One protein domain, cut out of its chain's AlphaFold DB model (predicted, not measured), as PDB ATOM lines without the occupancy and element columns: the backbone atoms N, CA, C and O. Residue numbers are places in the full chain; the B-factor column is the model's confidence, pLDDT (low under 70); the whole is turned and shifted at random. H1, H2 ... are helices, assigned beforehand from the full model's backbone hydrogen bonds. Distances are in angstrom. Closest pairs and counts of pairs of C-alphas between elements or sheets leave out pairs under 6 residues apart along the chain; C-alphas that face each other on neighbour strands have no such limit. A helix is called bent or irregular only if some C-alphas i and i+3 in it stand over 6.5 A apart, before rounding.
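AT A GLANCE: This is residues 2 to 127 of the 229 residues of an uncharacterized protein of Dysgonomonas macrotermitis (UniProt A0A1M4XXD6). A single very long helix, H2, makes a shaft with a small head at its far end and a short helix, H1, set across its beginning. In the head, H3 folds back along the last part of H2 as a helical hairpin, and a second helical hairpin, H4 and H5, crosses this first one. The printed part has 126 residues with five named helices, in the order H1, H2, H3, H4, H5, and no named strand; its class is all helix. It is extended, with a radius of gyration of the C-alphas of 25.8 A and spans of 79 by 30 by 22 A, the shaft making the length.

IN THESE COORDINATES: H1 is residues 2 to 9, 10.6 A from first to last C-alpha, and begins at C-alpha 2 at (-3.660, 11.721, 246.170). H2 is residues 12 to 60, 71.0 A long, with a kink of 26 degrees near residue 39; it ends at C-alpha 60 at (18.294, -4.917, 177.245). H3 is residues 67 to 78, 16.5 A long, and H4 is residues 90 to 99, 14.2 A long. H5 is residues 105 to 121, 25.1 A long, and ends at C-alpha 121 at (0.481, -24.726, 178.826). H5 is irregular: C-alphas 106 and 109 are 7.2 A apart.

HOW THE PARTS SIT: H1 and H2 are close but not clearly touching, about perpendicular at 79 degrees; their closest C-alphas, those of Val 8 and Thr 14, are 6.1 A apart. H2 touches H3 with residues 47 to 55 alone, at a shallow tilt of 16 degrees, opposite ways; the closest C-alphas, those of Phe 51 and Leu 74, are 7.2 A apart. H3, with residues 70 to 74 alone, only just touches H4, with 3 pairs of C-alphas within 8 A; the closest are those of Val 71 and Leu 90, 6.9 A apart, and the helices are about perpendicular at 81 degrees. H4 and H5 touch at a shallow tilt of 32 degrees, opposite ways; their closest C-alphas, those of Leu 91 and Val 115, are 6.2 A apart. H2 and H5 are close but not clearly touching, the C-alphas of Leu 59 and His 107 being closest at 7.4 A. H1 is apart from H3, H4 and H5. In H1, H3 and H4 every O i to N i+4 pair is within hydrogen-bond range; in H2 44 of 45 are, and in H5 11 of 13.

THE WHOLE: The C-alphas of Asp 3 and Asp 109, the two farthest apart, are 80.9 A apart. Residues 2 to 7, 10 to 16 and 19 to 39 stand free. The printed part has no cut. The link from H3 to H4, 11 residues, is long. The mean pLDDT of the printed part is 79.1; 29 residues are under 70, among them residues 2 to 16 and 81 to 87.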
ATOM      1  N   GLU A   2      -2.254  11.275 246.075       40.91
ATOM      2  CA  GLU A   2      -3.660  11.721 246.170       40.91
ATOM      3  C   GLU A   2      -3.851  13.238 246.011       40.91
ATOM      4  O   GLU A   2      -4.677  13.646 245.206       40.91
ATOM      5  N   ASP A   3      -3.028  14.082 246.644       45.66
ATOM      6  CA  ASP A   3      -3.118  15.549 246.469       45.66
ATOM      7  C   ASP A   3      -2.821  16.027 245.042       45.66
ATOM      8  O   ASP A   3      -3.358  17.032 244.576       45.66
ATOM      9  N   PHE A   4      -1.963  15.296 244.325       48.25
ATOM     10  CA  PHE A   4      -1.656  15.599 242.931       48.25
ATOM     11  C   PHE A   4      -2.836  15.230 242.032       48.25
ATOM     12  O   PHE A   4      -3.186  15.992 241.139       48.25
ATOM     13  N   LEU A   5      -3.486  14.098 242.309       48.59
ATOM     14  CA  LEU A   5      -4.676  13.664 241.586       48.59
ATOM     15  C   LEU A   5      -5.858  14.603 241.879       48.59
ATOM     16  O   LEU A   5      -6.435  15.138 240.942       48.59
ATOM     17  N   ASN A   6      -6.143  14.937 243.140       52.19
ATOM     18  CA  ASN A   6      -7.252  15.831 243.505       52.19
ATOM     19  C   ASN A   6      -7.114  17.242 242.909       52.19
ATOM     20  O   ASN A   6      -8.089  17.811 242.417       52.19
ATOM     21  N   LYS A   7      -5.892  17.786 242.852       51.72
ATOM     22  CA  LYS A   7      -5.626  19.081 242.201       51.72
ATOM     23  C   LYS A   7      -5.754  19.018 240.673       51.72
ATOM     24  O   LYS A   7      -6.096  20.016 240.047       51.72
ATOM     25  N   VAL A   8      -5.519  17.849 240.080       52.81
ATOM     26  CA  VAL A   8      -5.697  17.579 238.645       52.81
ATOM     27  C   VAL A   8      -7.159  17.271 238.286       52.81
ATOM     28  O   VAL A   8      -7.490  17.274 237.111       52.81
ATOM     29  N   PHE A   9      -8.078  17.075 239.235       53.16
ATOM     30  CA  PHE A   9      -9.491  16.772 238.929       53.16
ATOM     31  C   PHE A   9     -10.495  17.871 239.330       53.16
ATOM     32  O   PHE A   9     -11.652  17.791 238.933       53.16
ATOM     33  N   SER A  10     -10.069  18.923 240.042       58.38
ATOM     34  CA  SER A  10     -10.963  19.971 240.574       58.38
ATOM     35  C   SER A  10     -11.174  21.202 239.673       58.38
ATOM     36  O   SER A  10     -12.053  22.009 239.970       58.38
ATOM     37  N   ASP A  11     -10.375  21.406 238.623       56.41
ATOM     38  CA  ASP A  11     -10.348  22.674 237.879       56.41
ATOM     39  C   ASP A  11     -10.968  22.515 236.479       56.41
ATOM     40  O   ASP A  11     -10.713  21.525 235.803       56.41
ATOM     41  N   SER A  12     -11.763  23.477 235.986       58.47
ATOM     42  CA  SER A  12     -12.414  23.367 234.653       58.47
ATOM     43  C   SER A  12     -11.406  23.151 233.507       58.47
ATOM     44  O   SER A  12     -11.711  22.542 232.477       58.47
ATOM     45  N   ASN A  13     -10.160  23.565 233.748       58.53
ATOM     46  CA  ASN A  13      -9.004  23.342 232.894       58.53
ATOM     47  C   ASN A  13      -8.652  21.857 232.714       58.53
ATOM     48  O   ASN A  13      -8.075  21.491 231.697       58.53
ATOM     49  N   THR A  14      -8.994  20.974 233.650       60.84
ATOM     50  CA  THR A  14      -8.556  19.572 233.615       60.84
ATOM     51  C   THR A  14      -9.486  18.699 232.782       60.84
ATOM     52  O   THR A  14      -9.011  17.833 232.048       60.84
ATOM     53  N   SER A  15     -10.785  19.006 232.770       60.81
ATOM     54  CA  SER A  15     -11.733  18.470 231.784       60.81
ATOM     55  C   SER A  15     -11.346  18.893 230.360       60.81
ATOM     56  O   SER A  15     -11.350  18.077 229.433       60.81
ATOM     57  N   PHE A  16     -10.900  20.143 230.184       66.31
ATOM     58  CA  PHE A  16     -10.367  20.630 228.908       66.31
ATOM     59  C   PHE A  16      -9.071  19.904 228.493       66.31
ATOM     60  O   PHE A  16      -8.935  19.481 227.347       66.31
ATOM     61  N   VAL A  17      -8.143  19.672 229.427       70.00
ATOM     62  CA  VAL A  17      -6.906  18.911 229.165       70.00
ATOM     63  C   VAL A  17      -7.201  17.442 228.838       70.00
ATOM     64  O   VAL A  17      -6.635  16.896 227.892       70.00
ATOM     65  N   LEU A  18      -8.120  16.787 229.553       62.56
ATOM     66  CA  LEU A  18      -8.506  15.398 229.276       62.56
ATOM     67  C   LEU A  18      -9.190  15.255 227.914       62.56
ATOM     68  O   LEU A  18      -8.859  14.343 227.156       62.56
ATOM     69  N   THR A  19     -10.096  16.172 227.568       66.19
ATOM     70  CA  THR A  19     -10.748  16.183 226.248       66.19
ATOM     71  C   THR A  19      -9.756  16.470 225.120       66.19
ATOM     72  O   THR A  19      -9.850  15.829 224.071       66.19
ATOM     73  N   SER A  20      -8.753  17.334 225.328       69.62
ATOM     74  CA  SER A  20      -7.701  17.573 224.328       69.62
ATOM     75  C   SER A  20      -6.793  16.354 224.138       69.62
ATOM     76  O   SER A  20      -6.454  16.013 223.002       69.62
ATOM     77  N   ILE A  21      -6.429  15.659 225.224       74.00
ATOM     78  CA  ILE A  21      -5.657  14.410 225.164       74.00
ATOM     79  C   ILE A  21      -6.452  13.356 224.392       74.00
ATOM     80  O   ILE A  21      -5.923  12.762 223.452       74.00
ATOM     81  N   LEU A  22      -7.735  13.173 224.709       68.56
ATOM     82  CA  LEU A  22      -8.572  12.195 224.021       68.56
ATOM     83  C   LEU A  22      -8.728  12.523 222.530       68.56
ATOM     84  O   LEU A  22      -8.521  11.653 221.687       68.56
ATOM     85  N   ALA A  23      -9.003  13.784 222.183       74.38
ATOM     86  CA  ALA A  23      -9.092  14.227 220.791       74.38
ATOM     87  C   ALA A  23      -7.781  13.984 220.020       74.38
ATOM     88  O   ALA A  23      -7.812  13.561 218.861       74.38
ATOM     89  N   SER A  24      -6.627  14.183 220.668       74.12
ATOM     90  CA  SER A  24      -5.320  13.906 220.064       74.12
ATOM     91  C   SER A  24      -5.117  12.414 219.770       74.12
ATOM     92  O   SER A  24      -4.722  12.068 218.658       74.12
ATOM     93  N   PHE A  25      -5.486  11.520 220.696       75.00
ATOM     94  CA  PHE A  25      -5.408  10.069 220.487       75.00
ATOM     95  C   PHE A  25      -6.278   9.606 219.318       75.00
ATOM     96  O   PHE A  25      -5.860   8.775 218.511       75.00
ATOM     97  N   VAL A  26      -7.473  10.178 219.192       73.88
ATOM     98  CA  VAL A  26      -8.427   9.848 218.126       73.88
ATOM     99  C   VAL A  26      -7.919  10.319 216.773       73.88
ATOM    100  O   VAL A  26      -7.952   9.560 215.807       73.88
ATOM    101  N   SER A  27      -7.385  11.539 216.712       74.69
ATOM    102  CA  SER A  27      -6.750  12.072 215.505       74.69
ATOM    103  C   SER A  27      -5.578  11.195 215.051       74.69
ATOM    104  O   SER A  27      -5.468  10.868 213.866       74.69
ATOM    105  N   VAL A  28      -4.748  10.727 215.991       78.00
ATOM    106  CA  VAL A  28      -3.643   9.801 215.702       78.00
ATOM    107  C   VAL A  28      -4.170   8.456 215.197       78.00
ATOM    108  O   VAL A  28      -3.683   7.979 214.177       78.00
ATOM    109  N   ALA A  29      -5.188   7.871 215.834       73.38
ATOM    110  CA  ALA A  29      -5.770   6.589 215.423       73.38
ATOM    111  C   ALA A  29      -6.433   6.643 214.031       73.38
ATOM    112  O   ALA A  29      -6.261   5.733 213.218       73.38
ATOM    113  N   LEU A  30      -7.156   7.723 213.714       75.44
ATOM    114  CA  LEU A  30      -7.707   7.934 212.371       75.44
ATOM    115  C   LEU A  30      -6.599   8.143 211.335       75.44
ATOM    116  O   LEU A  30      -6.668   7.596 210.233       75.44
ATOM    117  N   SER A  31      -5.563   8.905 211.686       75.69
ATOM    118  CA  SER A  31      -4.427   9.152 210.796       75.69
ATOM    119  C   SER A  31      -3.662   7.865 210.495       75.69
ATOM    120  O   SER A  31      -3.359   7.599 209.332       75.69
ATOM    121  N   THR A  32      -3.397   7.024 211.498       72.50
ATOM    122  CA  THR A  32      -2.709   5.740 211.300       72.50
ATOM    123  C   THR A  32      -3.534   4.785 210.443       72.50
ATOM    124  O   THR A  32      -2.970   4.186 209.530       72.50
ATOM    125  N   LEU A  33      -4.855   4.711 210.640       72.94
ATOM    126  CA  LEU A  33      -5.763   3.915 209.804       72.94
ATOM    127  C   LEU A  33      -5.749   4.367 208.331       72.94
ATOM    128  O   LEU A  33      -5.665   3.553 207.413       72.94
ATOM    129  N   LEU A  34      -5.806   5.677 208.074       74.81
ATOM    130  CA  LEU A  34      -5.756   6.208 206.707       74.81
ATOM    131  C   LEU A  34      -4.389   5.972 206.047       74.81
ATOM    132  O   LEU A  34      -4.317   5.711 204.841       74.81
ATOM    133  N   ILE A  35      -3.306   6.050 206.823       75.06
ATOM    134  CA  ILE A  35      -1.945   5.786 206.346       75.06
ATOM    135  C   ILE A  35      -1.769   4.305 205.998       75.06
ATOM    136  O   ILE A  35      -1.238   4.012 204.927       75.06
ATOM    137  N   THR A  36      -2.228   3.370 206.837       70.75
ATOM    138  CA  THR A  36      -2.093   1.926 206.572       70.75
ATOM    139  C   THR A  36      -2.867   1.498 205.326       70.75
ATOM    140  O   THR A  36      -2.322   0.764 204.501       70.75
ATOM    141  N   LEU A  37      -4.071   2.039 205.110       68.81
ATOM    142  CA  LEU A  37      -4.858   1.781 203.896       68.81
ATOM    143  C   LEU A  37      -4.158   2.281 202.622       68.81
ATOM    144  O   LEU A  37      -4.109   1.571 201.617       68.81
ATOM    145  N   LYS A  38      -3.571   3.486 202.646       71.75
ATOM    146  CA  LYS A  38      -2.819   4.024 201.495       71.75
ATOM    147  C   LYS A  38      -1.495   3.292 201.258       71.75
ATOM    148  O   LYS A  38      -1.050   3.197 200.113       71.75
ATOM    149  N   LYS A  39      -0.863   2.789 202.320       71.56
ATOM    150  CA  LYS A  39       0.432   2.105 202.262       71.56
ATOM    151  C   LYS A  39       0.356   0.809 201.452       71.56
ATOM    152  O   LYS A  39       1.206   0.615 200.590       71.56
ATOM    153  N   GLY A  40      -0.697   0.005 201.628       65.25
ATOM    154  CA  GLY A  40      -0.863  -1.256 200.891       65.25
ATOM    155  C   GLY A  40      -0.927  -1.078 199.368       65.25
ATOM    156  O   GLY A  40      -0.214  -1.760 198.635       65.25
ATOM    157  N   LYS A  41      -1.711  -0.103 198.876       68.69
ATOM    158  CA  LYS A  41      -1.793   0.190 197.431       68.69
ATOM    159  C   LYS A  41      -0.453   0.680 196.873       68.69
ATOM    160  O   LYS A  41       0.019   0.171 195.862       68.69
ATOM    161  N   LYS A  42       0.182   1.625 197.571       75.06
ATOM    162  CA  LYS A  42       1.457   2.217 197.143       75.06
ATOM    163  C   LYS A  42       2.603   1.203 197.143       75.06
ATOM    164  O   LYS A  42       3.537   1.334 196.363       75.06
ATOM    165  N   GLU A  43       2.582   0.223 198.040       73.31
ATOM    166  CA  GLU A  43       3.611  -0.818 198.085       73.31
ATOM    167  C   GLU A  43       3.449  -1.850 196.976       73.31
ATOM    168  O   GLU A  43       4.457  -2.270 196.415       73.31
ATOM    169  N   ARG A  44       2.214  -2.184 196.583       73.12
ATOM    170  CA  ARG A  44       1.976  -3.011 195.396       73.12
ATOM    171  C   ARG A  44       2.519  -2.348 194.128       73.12
ATOM    172  O   ARG A  44       3.336  -2.961 193.451       73.12
ATOM    173  N   GLU A  45       2.149  -1.090 193.880       80.31
ATOM    174  CA  GLU A  45       2.629  -0.314 192.722       80.31
ATOM    175  C   GLU A  45       4.166  -0.260 192.680       80.31
ATOM    176  O   GLU A  45       4.776  -0.487 191.641       80.31
ATOM    177  N   LYS A  46       4.823  -0.064 193.832       84.25
ATOM    178  CA  LYS A  46       6.294  -0.077 193.917       84.25
ATOM    179  C   LYS A  46       6.922  -1.410 193.512       84.25
ATOM    180  O   LYS A  46       8.018  -1.404 192.959       84.25
ATOM    181  N   ILE A  47       6.304  -2.538 193.860       83.94
ATOM    182  CA  ILE A  47       6.838  -3.861 193.511       83.94
ATOM    183  C   ILE A  47       6.652  -4.113 192.012       83.94
ATOM    184  O   ILE A  47       7.577  -4.613 191.377       83.94
ATOM    185  N   GLU A  48       5.503  -3.737 191.449       86.56
ATOM    186  CA  GLU A  48       5.242  -3.824 190.006       86.56
ATOM    187  C   GLU A  48       6.236  -2.948 189.226       86.56
ATOM    188  O   GLU A  48       6.917  -3.432 188.325       86.56
ATOM    189  N   ASP A  49       6.448  -1.704 189.660       89.44
ATOM    190  CA  ASP A  49       7.449  -0.804 189.079       89.44
ATOM    191  C   ASP A  49       8.872  -1.367 189.165       89.44
ATOM    192  O   ASP A  49       9.654  -1.251 188.217       89.44
ATOM    193  N   LEU A  50       9.217  -1.984 190.298       90.12
ATOM    194  CA  LEU A  50      10.511  -2.630 190.490       90.12
ATOM    195  C   LEU A  50      10.674  -3.839 189.563       90.12
ATOM    196  O   LEU A  50      11.764  -4.042 189.026       90.12
ATOM    197  N   PHE A  51       9.615  -4.631 189.379       92.19
ATOM    198  CA  PHE A  51       9.604  -5.744 188.436       92.19
ATOM    199  C   PHE A  51       9.813  -5.242 187.010       92.19
ATOM    200  O   PHE A  51      10.735  -5.716 186.351       92.19
ATOM    201  N   TYR A  52       9.053  -4.234 186.571       93.75
ATOM    202  CA  TYR A  52       9.183  -3.648 185.235       93.75
ATOM    203  C   TYR A  52      10.596  -3.140 184.984       93.75
ATOM    204  O   TYR A  52      11.227  -3.551 184.018       93.75
ATOM    205  N   ALA A  53      11.148  -2.346 185.903       92.69
ATOM    206  CA  ALA A  53      12.503  -1.819 185.762       92.69
ATOM    207  C   ALA A  53      13.568  -2.927 185.660       92.69
ATOM    208  O   ALA A  53      14.524  -2.811 184.892       92.69
ATOM    209  N   GLN A  54      13.430  -4.009 186.435       93.00
ATOM    210  CA  GLN A  54      14.366  -5.134 186.367       93.00
ATOM    211  C   GLN A  54      14.183  -5.971 185.104       93.00
ATOM    212  O   GLN A  54      15.182  -6.433 184.553       93.00
ATOM    213  N   LEU A  55      12.941  -6.152 184.653       94.44
ATOM    214  CA  LEU A  55      12.619  -6.874 183.433       94.44
ATOM    215  C   LEU A  55      13.192  -6.142 182.215       94.44
ATOM    216  O   LEU A  55      13.966  -6.753 181.483       94.44
ATOM    217  N   SER A  56      12.921  -4.839 182.058       93.31
ATOM    218  CA  SER A  56      13.474  -4.019 180.966       93.31
ATOM    219  C   SER A  56      14.999  -4.085 180.954       93.31
ATOM    220  O   SER A  56      15.599  -4.469 179.958       93.31
ATOM    221  N   LYS A  57      15.636  -3.834 182.105       94.50
ATOM    222  CA  LYS A  57      17.098  -3.863 182.216       94.50
ATOM    223  C   LYS A  57      17.689  -5.223 181.835       94.50
ATOM    224  O   LYS A  57      18.728  -5.282 181.187       94.50
ATOM    225  N   LYS A  58      17.082  -6.327 182.278       94.25
ATOM    226  CA  LYS A  58      17.590  -7.674 181.978       94.25
ATOM    227  C   LYS A  58      17.331  -8.073 180.520       94.25
ATOM    228  O   LYS A  58      18.151  -8.804 179.970       94.25
ATOM    229  N   LEU A  59      16.253  -7.586 179.902       94.19
ATOM    230  CA  LEU A  59      15.978  -7.758 178.472       94.19
ATOM    231  C   LEU A  59      16.999  -7.002 177.613       94.19
ATOM    232  O   LEU A  59      17.619  -7.614 176.749       94.19
ATOM    233  N   GLU A  60      17.265  -5.730 177.920       92.50
ATOM    234  CA  GLU A  60      18.294  -4.917 177.245       92.50
ATOM    235  C   GLU A  60      19.691  -5.556 177.338       92.50
ATOM    236  O   GLU A  60      20.492  -5.497 176.408       92.50
ATOM    237  N   GLN A  61      19.988  -6.207 178.464       94.12
ATOM    238  CA  GLN A  61      21.252  -6.913 178.691       94.12
ATOM    239  C   GLN A  61      21.308  -8.310 178.045       94.12
ATOM    240  O   GLN A  61      22.331  -8.987 178.167       94.12
ATOM    241  N   GLY A  62      20.230  -8.777 177.406       91.62
ATOM    242  CA  GLY A  62      20.139 -10.127 176.836       91.62
ATOM    243  C   GLY A  62      20.205 -11.248 177.882       91.62
ATOM    244  O   GLY A  62      20.625 -12.367 177.574       91.62
ATOM    245  N   LEU A  63      19.844 -10.943 179.135       92.56
ATOM    246  CA  LEU A  63      19.842 -11.880 180.264       92.56
ATOM    247  C   LEU A  63      18.516 -12.626 180.423       92.56
ATOM    248  O   LEU A  63      18.480 -13.595 181.170       92.56
ATOM    249  N   ILE A  64      17.448 -12.153 179.779       94.00
ATOM    250  CA  ILE A  64      16.186 -12.883 179.650       94.00
ATOM    251  C   ILE A  64      16.174 -13.499 178.259       94.00
ATOM    252  O   ILE A  64      16.174 -12.771 177.265       94.00
ATOM    253  N   LYS A  65      16.196 -14.825 178.194       91.00
ATOM    254  CA  LYS A  65      16.170 -15.582 176.936       91.00
ATOM    255  C   LYS A  65      14.932 -16.452 176.825       91.00
ATOM    256  O   LYS A  65      14.477 -16.703 175.715       91.00
ATOM    257  N   GLU A  66      14.393 -16.871 177.960       92.75
ATOM    258  CA  GLU A  66      13.253 -17.775 178.037       92.75
ATOM    259  C   GLU A  66      12.300 -17.390 179.174       92.75
ATOM    260  O   GLU A  66      12.562 -16.490 179.982       92.75
ATOM    261  N   LYS A  67      11.149 -18.062 179.214       91.19
ATOM    262  CA  LYS A  67      10.088 -17.828 180.198       91.19
ATOM    263  C   LYS A  67      10.584 -18.020 181.632       91.19
ATOM    264  O   LYS A  67      10.220 -17.257 182.532       91.19
ATOM    265  N   GLU A  68      11.430 -19.016 181.847       91.06
ATOM    266  CA  GLU A  68      11.966 -19.424 183.143       91.06
ATOM    267  C   GLU A  68      12.769 -18.293 183.795       91.06
ATOM    268  O   GLU A  68      12.648 -18.069 185.001       91.06
ATOM    269  N   ASP A  69      13.498 -17.501 183.004       92.81
ATOM    270  CA  ASP A  69      14.238 -16.336 183.498       92.81
ATOM    271  C   ASP A  69      13.302 -15.289 184.123       92.81
ATOM    272  O   ASP A  69      13.617 -14.675 185.153       92.81
ATOM    273  N   ILE A  70      12.117 -15.102 183.529       92.00
ATOM    274  CA  ILE A  70      11.092 -14.181 184.033       92.00
ATOM    275  C   ILE A  70      10.450 -14.746 185.303       92.00
ATOM    276  O   ILE A  70      10.230 -14.005 186.263       92.00
ATOM    277  N   VAL A  71      10.212 -16.059 185.365       90.12
ATOM    278  CA  VAL A  71       9.712 -16.737 186.576       90.12
ATOM    279  C   VAL A  71      10.707 -16.606 187.733       90.12
ATOM    280  O   VAL A  71      10.313 -16.338 188.874       90.12
ATOM    281  N   ILE A  72      12.008 -16.731 187.466       90.69
ATOM    282  CA  ILE A  72      13.066 -16.530 188.467       90.69
ATOM    283  C   ILE A  72      13.070 -15.078 188.955       90.69
ATOM    284  O   ILE A  72      13.127 -14.826 190.162       90.69
ATOM    285  N   LEU A  73      12.955 -14.109 188.042       91.06
ATOM    286  CA  LEU A  73      12.846 -12.699 188.407       91.06
ATOM    287  C   LEU A  73      11.628 -12.455 189.310       91.06
ATOM    288  O   LEU A  73      11.764 -11.874 190.390       91.06
ATOM    289  N   LEU A  74      10.463 -12.955 188.906       89.44
ATOM    290  CA  LEU A  74       9.202 -12.805 189.625       89.44
ATOM    291  C   LEU A  74       9.260 -13.428 191.025       89.44
ATOM    292  O   LEU A  74       8.935 -12.776 192.017       89.44
ATOM    293  N   SER A  75       9.740 -14.668 191.125       86.25
ATOM    294  CA  SER A  75       9.879 -15.381 192.400       86.25
ATOM    295  C   SER A  75      10.866 -14.695 193.347       86.25
ATOM    296  O   SER A  75      10.642 -14.673 194.559       86.25
ATOM    297  N   SER A  76      11.921 -14.063 192.820       86.19
ATOM    298  CA  SER A  76      12.864 -13.285 193.631       86.19
ATOM    299  C   SER A  76      12.221 -12.050 194.275       86.19
ATOM    300  O   SER A  76      12.605 -11.664 195.383       86.19
ATOM    301  N   LEU A  77      11.228 -11.450 193.613       83.19
ATOM    302  CA  LEU A  77      10.481 -10.306 194.134       83.19
ATOM    303  C   LEU A  77       9.359 -10.744 195.073       83.19
ATOM    304  O   LEU A  77       9.209 -10.140 196.134       83.19
ATOM    305  N   ASN A  78       8.651 -11.830 194.749       80.69
ATOM    306  CA  ASN A  78       7.652 -12.421 195.644       80.69
ATOM    307  C   ASN A  78       8.292 -12.879 196.968       80.69
ATOM    308  O   ASN A  78       7.740 -12.623 198.030       80.69
ATOM    309  N   ARG A  79       9.512 -13.435 196.957       74.62
ATOM    310  CA  ARG A  79      10.243 -13.778 198.195       74.62
ATOM    311  C   ARG A  79      10.599 -12.581 199.076       74.62
ATOM    312  O   ARG A  79      10.785 -12.751 200.270       74.62
ATOM    313  N   LYS A  80      10.736 -11.378 198.516       70.88
ATOM    314  CA  LYS A  80      10.983 -10.159 199.309       70.88
ATOM    315  C   LYS A  80       9.696  -9.595 199.922       70.88
ATOM    316  O   LYS A  80       9.750  -8.583 200.618       70.88
ATOM    317  N   LYS A  81       8.550 -10.225 199.649       67.62
ATOM    318  CA  LYS A  81       7.198  -9.763 199.965       67.62
ATOM    319  C   LYS A  81       6.604 -10.472 201.190       67.62
ATOM    320  O   LYS A  81       5.394 -10.644 201.229       67.62
ATOM    321  N   ASP A  82       7.409 -10.822 202.199       55.84
ATOM    322  CA  ASP A  82       7.026 -11.519 203.456       55.84
ATOM    323  C   ASP A  82       5.885 -10.854 204.291       55.84
ATOM    324  O   ASP A  82       5.728 -11.110 205.480       55.84
ATOM    325  N   SER A  83       5.073  -9.947 203.739       52.56
ATOM    326  CA  SER A  83       4.033  -9.201 204.456       52.56
ATOM    327  C   SER A  83       2.746  -8.913 203.665       52.56
ATOM    328  O   SER A  83       1.883  -8.227 204.209       52.56
ATOM    329  N   TYR A  84       2.564  -9.395 202.422       51.00
ATOM    330  CA  TYR A  84       1.366  -9.051 201.628       51.00
ATOM    331  C   TYR A  84       0.750 -10.208 200.835       51.00
ATOM    332  O   TYR A  84       1.403 -10.831 200.008       51.00
ATOM    333  N   ASP A  85      -0.562 -10.356 201.011       51.94
ATOM    334  CA  ASP A  85      -1.456 -11.419 200.523       51.94
ATOM    335  C   ASP A  85      -1.780 -11.363 199.009       51.94
ATOM    336  O   ASP A  85      -2.910 -11.575 198.583       51.94
ATOM    337  N   SER A  86      -0.826 -10.979 198.157       57.16
ATOM    338  CA  SER A  86      -1.037 -11.035 196.699       57.16
ATOM    339  C   SER A  86       0.213 -11.518 195.992       57.16
ATOM    340  O   SER A  86       1.118 -10.735 195.728       57.16
ATOM    341  N   ASP A  87       0.292 -12.794 195.654       66.50
ATOM    342  CA  ASP A  87       1.367 -13.250 194.780       66.50
ATOM    343  C   ASP A  87       1.256 -12.551 193.423       66.50
ATOM    344  O   ASP A  87       0.170 -12.438 192.849       66.50
ATOM    345  N   LEU A  88       2.376 -12.030 192.913       71.75
ATOM    346  CA  LEU A  88       2.406 -11.585 191.527       71.75
ATOM    347  C   LEU A  88       2.281 -12.821 190.639       71.75
ATOM    348  O   LEU A  88       3.076 -13.756 190.751       71.75
ATOM    349  N   ILE A  89       1.289 -12.804 189.759       83.06
ATOM    350  CA  ILE A  89       1.029 -13.867 188.793       83.06
ATOM    351  C   ILE A  89       1.712 -13.479 187.483       83.06
ATOM    352  O   ILE A  89       1.483 -12.383 186.970       83.06
ATOM    353  N   LEU A  90       2.526 -14.391 186.942       87.31
ATOM    354  CA  LEU A  90       3.341 -14.177 185.741       87.31
ATOM    355  C   LEU A  90       2.530 -13.616 184.569       87.31
ATOM    356  O   LEU A  90       2.943 -12.649 183.942       87.31
ATOM    357  N   LEU A  91       1.370 -14.216 184.303       88.44
ATOM    358  CA  LEU A  91       0.530 -13.830 183.179       88.44
ATOM    359  C   LEU A  91       0.076 -12.369 183.291       88.44
ATOM    360  O   LEU A  91       0.348 -11.574 182.397       88.44
ATOM    361  N   PHE A  92      -0.525 -12.009 184.429       87.12
ATOM    362  CA  PHE A  92      -1.025 -10.658 184.675       87.12
ATOM    363  C   PHE A  92       0.086  -9.614 184.625       87.12
ATOM    364  O   PHE A  92      -0.067  -8.588 183.974       87.12
ATOM    365  N   ILE A  93       1.226  -9.877 185.270       89.00
ATOM    366  CA  ILE A  93       2.288  -8.873 185.359       89.00
ATOM    367  C   ILE A  93       2.967  -8.620 184.005       89.00
ATOM    368  O   ILE A  93       3.385  -7.499 183.731       89.00
ATOM    369  N   ILE A  94       3.071  -9.638 183.140       92.25
ATOM    370  CA  ILE A  94       3.602  -9.449 181.784       92.25
ATOM    371  C   ILE A  94       2.566  -8.749 180.901       92.25
ATOM    372  O   ILE A  94       2.941  -7.859 180.144       92.25
ATOM    373  N   GLU A  95       1.282  -9.103 180.992       91.44
ATOM    374  CA  GLU A  95       0.220  -8.420 180.240       91.44
ATOM    375  C   GLU A  95       0.111  -6.937 180.618       91.44
ATOM    376  O   GLU A  95       0.054  -6.085 179.728       91.44
ATOM    377  N   ASP A  96       0.183  -6.617 181.911       91.50
ATOM    378  CA  ASP A  96       0.205  -5.237 182.396       91.50
ATOM    379  C   ASP A  96       1.475  -4.503 181.936       91.50
ATOM    380  O   ASP A  96       1.404  -3.346 181.518       91.50
ATOM    381  N   TYR A  97       2.637  -5.169 181.937       92.44
ATOM    382  CA  TYR A  97       3.873  -4.597 181.397       92.44
ATOM    383  C   TYR A  97       3.759  -4.303 179.896       92.44
ATOM    384  O   TYR A  97       4.120  -3.210 179.464       92.44
ATOM    385  N   LEU A  98       3.216  -5.239 179.110       93.62
ATOM    386  CA  LEU A  98       2.979  -5.087 177.669       93.62
ATOM    387  C   LEU A  98       1.988  -3.961 177.350       93.62
ATOM    388  O   LEU A  98       2.097  -3.338 176.296       93.62
ATOM    389  N   ALA A  99       1.020  -3.713 178.235       91.50
ATOM    390  CA  ALA A  99       0.065  -2.613 178.122       91.50
ATOM    391  C   ALA A  99       0.622  -1.268 178.625       91.50
ATOM    392  O   ALA A  99       0.022  -0.222 178.367       91.50
ATOM    393  N   SER A 100       1.745  -1.284 179.346       89.00
ATOM    394  CA  SER A 100       2.386  -0.083 179.874       89.00
ATOM    395  C   SER A 100       3.231   0.636 178.820       89.00
ATOM    396  O   SER A 100       3.741   0.044 177.871       89.00
ATOM    397  N   ASP A 101       3.463   1.924 179.049       87.38
ATOM    398  CA  ASP A 101       4.395   2.758 178.286       87.38
ATOM    399  C   ASP A 101       5.875   2.382 178.497       87.38
ATOM    400  O   ASP A 101       6.752   2.890 177.800       87.38
ATOM    401  N   LYS A 102       6.164   1.481 179.444       87.38
ATOM    402  CA  LYS A 102       7.520   1.042 179.802       87.38
ATOM    403  C   LYS A 102       8.034  -0.099 178.925       87.38
ATOM    404  O   LYS A 102       9.233  -0.369 178.937       87.38
ATOM    405  N   CYS A 103       7.160  -0.784 178.183       89.31
ATOM    406  CA  CYS A 103       7.577  -1.863 177.295       89.31
ATOM    407  C   CYS A 103       8.152  -1.298 175.993       89.31
ATOM    408  O   CYS A 103       7.443  -0.695 175.188       89.31
ATOM    409  N   LEU A 104       9.438  -1.554 175.752       88.81
ATOM    410  CA  LEU A 104      10.071  -1.218 174.480       88.81
ATOM    411  C   LEU A 104       9.496  -2.090 173.344       88.81
ATOM    412  O   LEU A 104       9.323  -3.298 173.539       88.81
ATOM    413  N   PRO A 105       9.238  -1.524 172.144       89.06
ATOM    414  CA  PRO A 105       8.664  -2.266 171.018       89.06
ATOM    415  C   PRO A 105       9.464  -3.512 170.616       89.06
ATOM    416  O   PRO A 105       8.887  -4.523 170.233       89.06
ATOM    417  N   GLU A 106      10.788  -3.465 170.753       90.94
ATOM    418  CA  GLU A 106      11.705  -4.564 170.420       90.94
ATOM    419  C   GLU A 106      11.557  -5.806 171.315       90.94
ATOM    420  O   GLU A 106      11.943  -6.902 170.916       90.94
ATOM    421  N   HIS A 107      10.970  -5.667 172.506       90.75
ATOM    422  CA  HIS A 107      10.714  -6.786 173.420       90.75
ATOM    423  C   HIS A 107       9.276  -7.308 173.343       90.75
ATOM    424  O   HIS A 107       8.973  -8.361 173.906       90.75
ATOM    425  N   TYR A 108       8.390  -6.585 172.652       91.94
ATOM    426  CA  TYR A 108       6.955  -6.851 172.644       91.94
ATOM    427  C   TYR A 108       6.630  -8.246 172.102       91.94
ATOM    428  O   TYR A 108       5.942  -9.016 172.766       91.94
ATOM    429  N   ASP A 109       7.160  -8.600 170.927       94.12
ATOM    430  CA  ASP A 109       6.852  -9.881 170.281       94.12
ATOM    431  C   ASP A 109       7.379 -11.075 171.082       94.12
ATOM    432  O   ASP A 109       6.683 -12.079 171.235       94.12
ATOM    433  N   PHE A 110       8.577 -10.948 171.659       94.25
ATOM    434  CA  PHE A 110       9.158 -11.968 172.533       94.25
ATOM    435  C   PHE A 110       8.275 -12.223 173.762       94.25
ATOM    436  O   PHE A 110       7.871 -13.357 174.022       94.25
ATOM    437  N   LEU A 111       7.912 -11.165 174.488       94.00
ATOM    438  CA  LEU A 111       7.076 -11.277 175.685       94.00
ATOM    439  C   LEU A 111       5.649 -11.731 175.356       94.00
ATOM    440  O   LEU A 111       5.054 -12.500 176.109       94.00
ATOM    441  N   LYS A 112       5.104 -11.312 174.212       94.44
ATOM    442  CA  LYS A 112       3.798 -11.766 173.726       94.44
ATOM    443  C   LYS A 112       3.791 -13.261 173.412       94.44
ATOM    444  O   LYS A 112       2.793 -13.924 173.695       94.44
ATOM    445  N   ASN A 113       4.883 -13.795 172.867       94.06
ATOM    446  CA  ASN A 113       5.023 -15.235 172.658       94.06
ATOM    447  C   ASN A 113       5.045 -15.985 173.992       94.06
ATOM    448  O   ASN A 113       4.292 -16.941 174.134       94.06
ATOM    449  N   ILE A 114       5.768 -15.487 174.999       92.44
ATOM    450  CA  ILE A 114       5.757 -16.074 176.351       92.44
ATOM    451  C   ILE A 114       4.345 -16.080 176.957       92.44
ATOM    452  O   ILE A 114       3.912 -17.085 177.519       92.44
ATOM    453  N   VAL A 115       3.593 -14.981 176.824       91.75
ATOM    454  CA  VAL A 115       2.189 -14.911 177.280       91.75
ATOM    455  C   VAL A 115       1.330 -15.960 176.574       91.75
ATOM    456  O   VAL A 115       0.485 -16.597 177.203       91.75
ATOM    457  N   LYS A 116       1.533 -16.146 175.268       91.00
ATOM    458  CA  LYS A 116       0.798 -17.138 174.481       91.00
ATOM    459  C   LYS A 116       1.141 -18.565 174.919       91.00
ATOM    460  O   LYS A 116       0.223 -19.339 175.172       91.00
ATOM    461  N   GLU A 117       2.426 -18.878 175.061       90.62
ATOM    462  CA  GLU A 117       2.919 -20.176 175.539       90.62
ATOM    463  C   GLU A 117       2.359 -20.509 176.927       90.62
ATOM    464  O   GLU A 117       1.831 -21.597 177.137       90.62
ATOM    465  N   GLU A 118       2.370 -19.555 177.864       88.00
ATOM    466  CA  GLU A 118       1.838 -19.788 179.213       88.00
ATOM    467  C   GLU A 118       0.320 -20.044 179.203       88.00
ATOM    468  O   GLU A 118      -0.168 -20.897 179.949       88.00
ATOM    469  N   LYS A 119      -0.439 -19.361 178.333       86.44
ATOM    470  CA  LYS A 119      -1.882 -19.616 178.153       86.44
ATOM    471  C   LYS A 119      -2.164 -20.991 177.548       86.44
ATOM    472  O   LYS A 119      -3.189 -21.587 177.877       86.44
ATOM    473  N   GLU A 120      -1.290 -21.478 176.671       86.62
ATOM    474  CA  GLU A 120      -1.405 -22.804 176.059       86.62
ATOM    475  C   GLU A 120      -1.032 -23.921 177.046       86.62
ATOM    476  O   GLU A 120      -1.757 -24.912 177.146       86.62
ATOM    477  N   GLU A 121       0.047 -23.754 177.816       84.75
ATOM    478  CA  GLU A 121       0.481 -24.726 178.826       84.75
ATOM    479  C   GLU A 121      -0.483 -24.818 180.011       84.75
ATOM    480  O   GLU A 121      -0.771 -25.912 180.509       84.75
ATOM    481  N   LYS A 122      -0.978 -23.670 180.488       81.44
ATOM    482  CA  LYS A 122      -1.848 -23.581 181.665       81.44
ATOM    483  C   LYS A 122      -3.115 -22.790 181.340       81.44
ATOM    484  O   LYS A 122      -3.297 -21.672 181.844       81.44
ATOM    485  N   PRO A 123      -4.026 -23.372 180.541       79.06
ATOM    486  CA  PRO A 123      -5.275 -22.715 180.205       79.06
ATOM    487  C   PRO A 123      -6.083 -22.457 181.478       79.06
ATOM    488  O   PRO A 123      -6.183 -23.324 182.353       79.06
ATOM    489  N   PHE A 124      -6.672 -21.262 181.565       82.44
ATOM    490  CA  PHE A 124      -7.534 -20.848 182.678       82.44
ATOM    491  C   PHE A 124      -6.821 -20.834 184.051       82.44
ATOM    492  O   PHE A 124      -7.454 -21.031 185.092       82.44
ATOM    493  N   SER A 125      -5.496 -20.656 184.081       77.06
ATOM    494  CA  SER A 125      -4.690 -20.634 185.316       77.06
ATOM    495  C   SER A 125      -4.977 -19.439 186.227       77.06
ATOM    496  O   SER A 125      -4.815 -19.529 187.444       77.06
ATOM    497  N   ASP A 126      -5.455 -18.351 185.648       73.06
ATOM    498  CA  ASP A 126      -5.939 -17.139 186.300       73.06
ATOM    499  C   ASP A 126      -7.371 -17.276 186.838       73.06
ATOM    500  O   ASP A 126      -7.830 -16.464 187.644       73.06
ATOM    501  N   ILE A 127      -8.074 -18.326 186.416       81.88
ATOM    502  CA  ILE A 127      -9.454 -18.575 186.795       81.88
ATOM    503  C   ILE A 127      -9.487 -19.457 188.051       81.88
ATOM    504  O   ILE A 127      -8.684 -20.386 188.174       81.88
TER     505      ILE A 127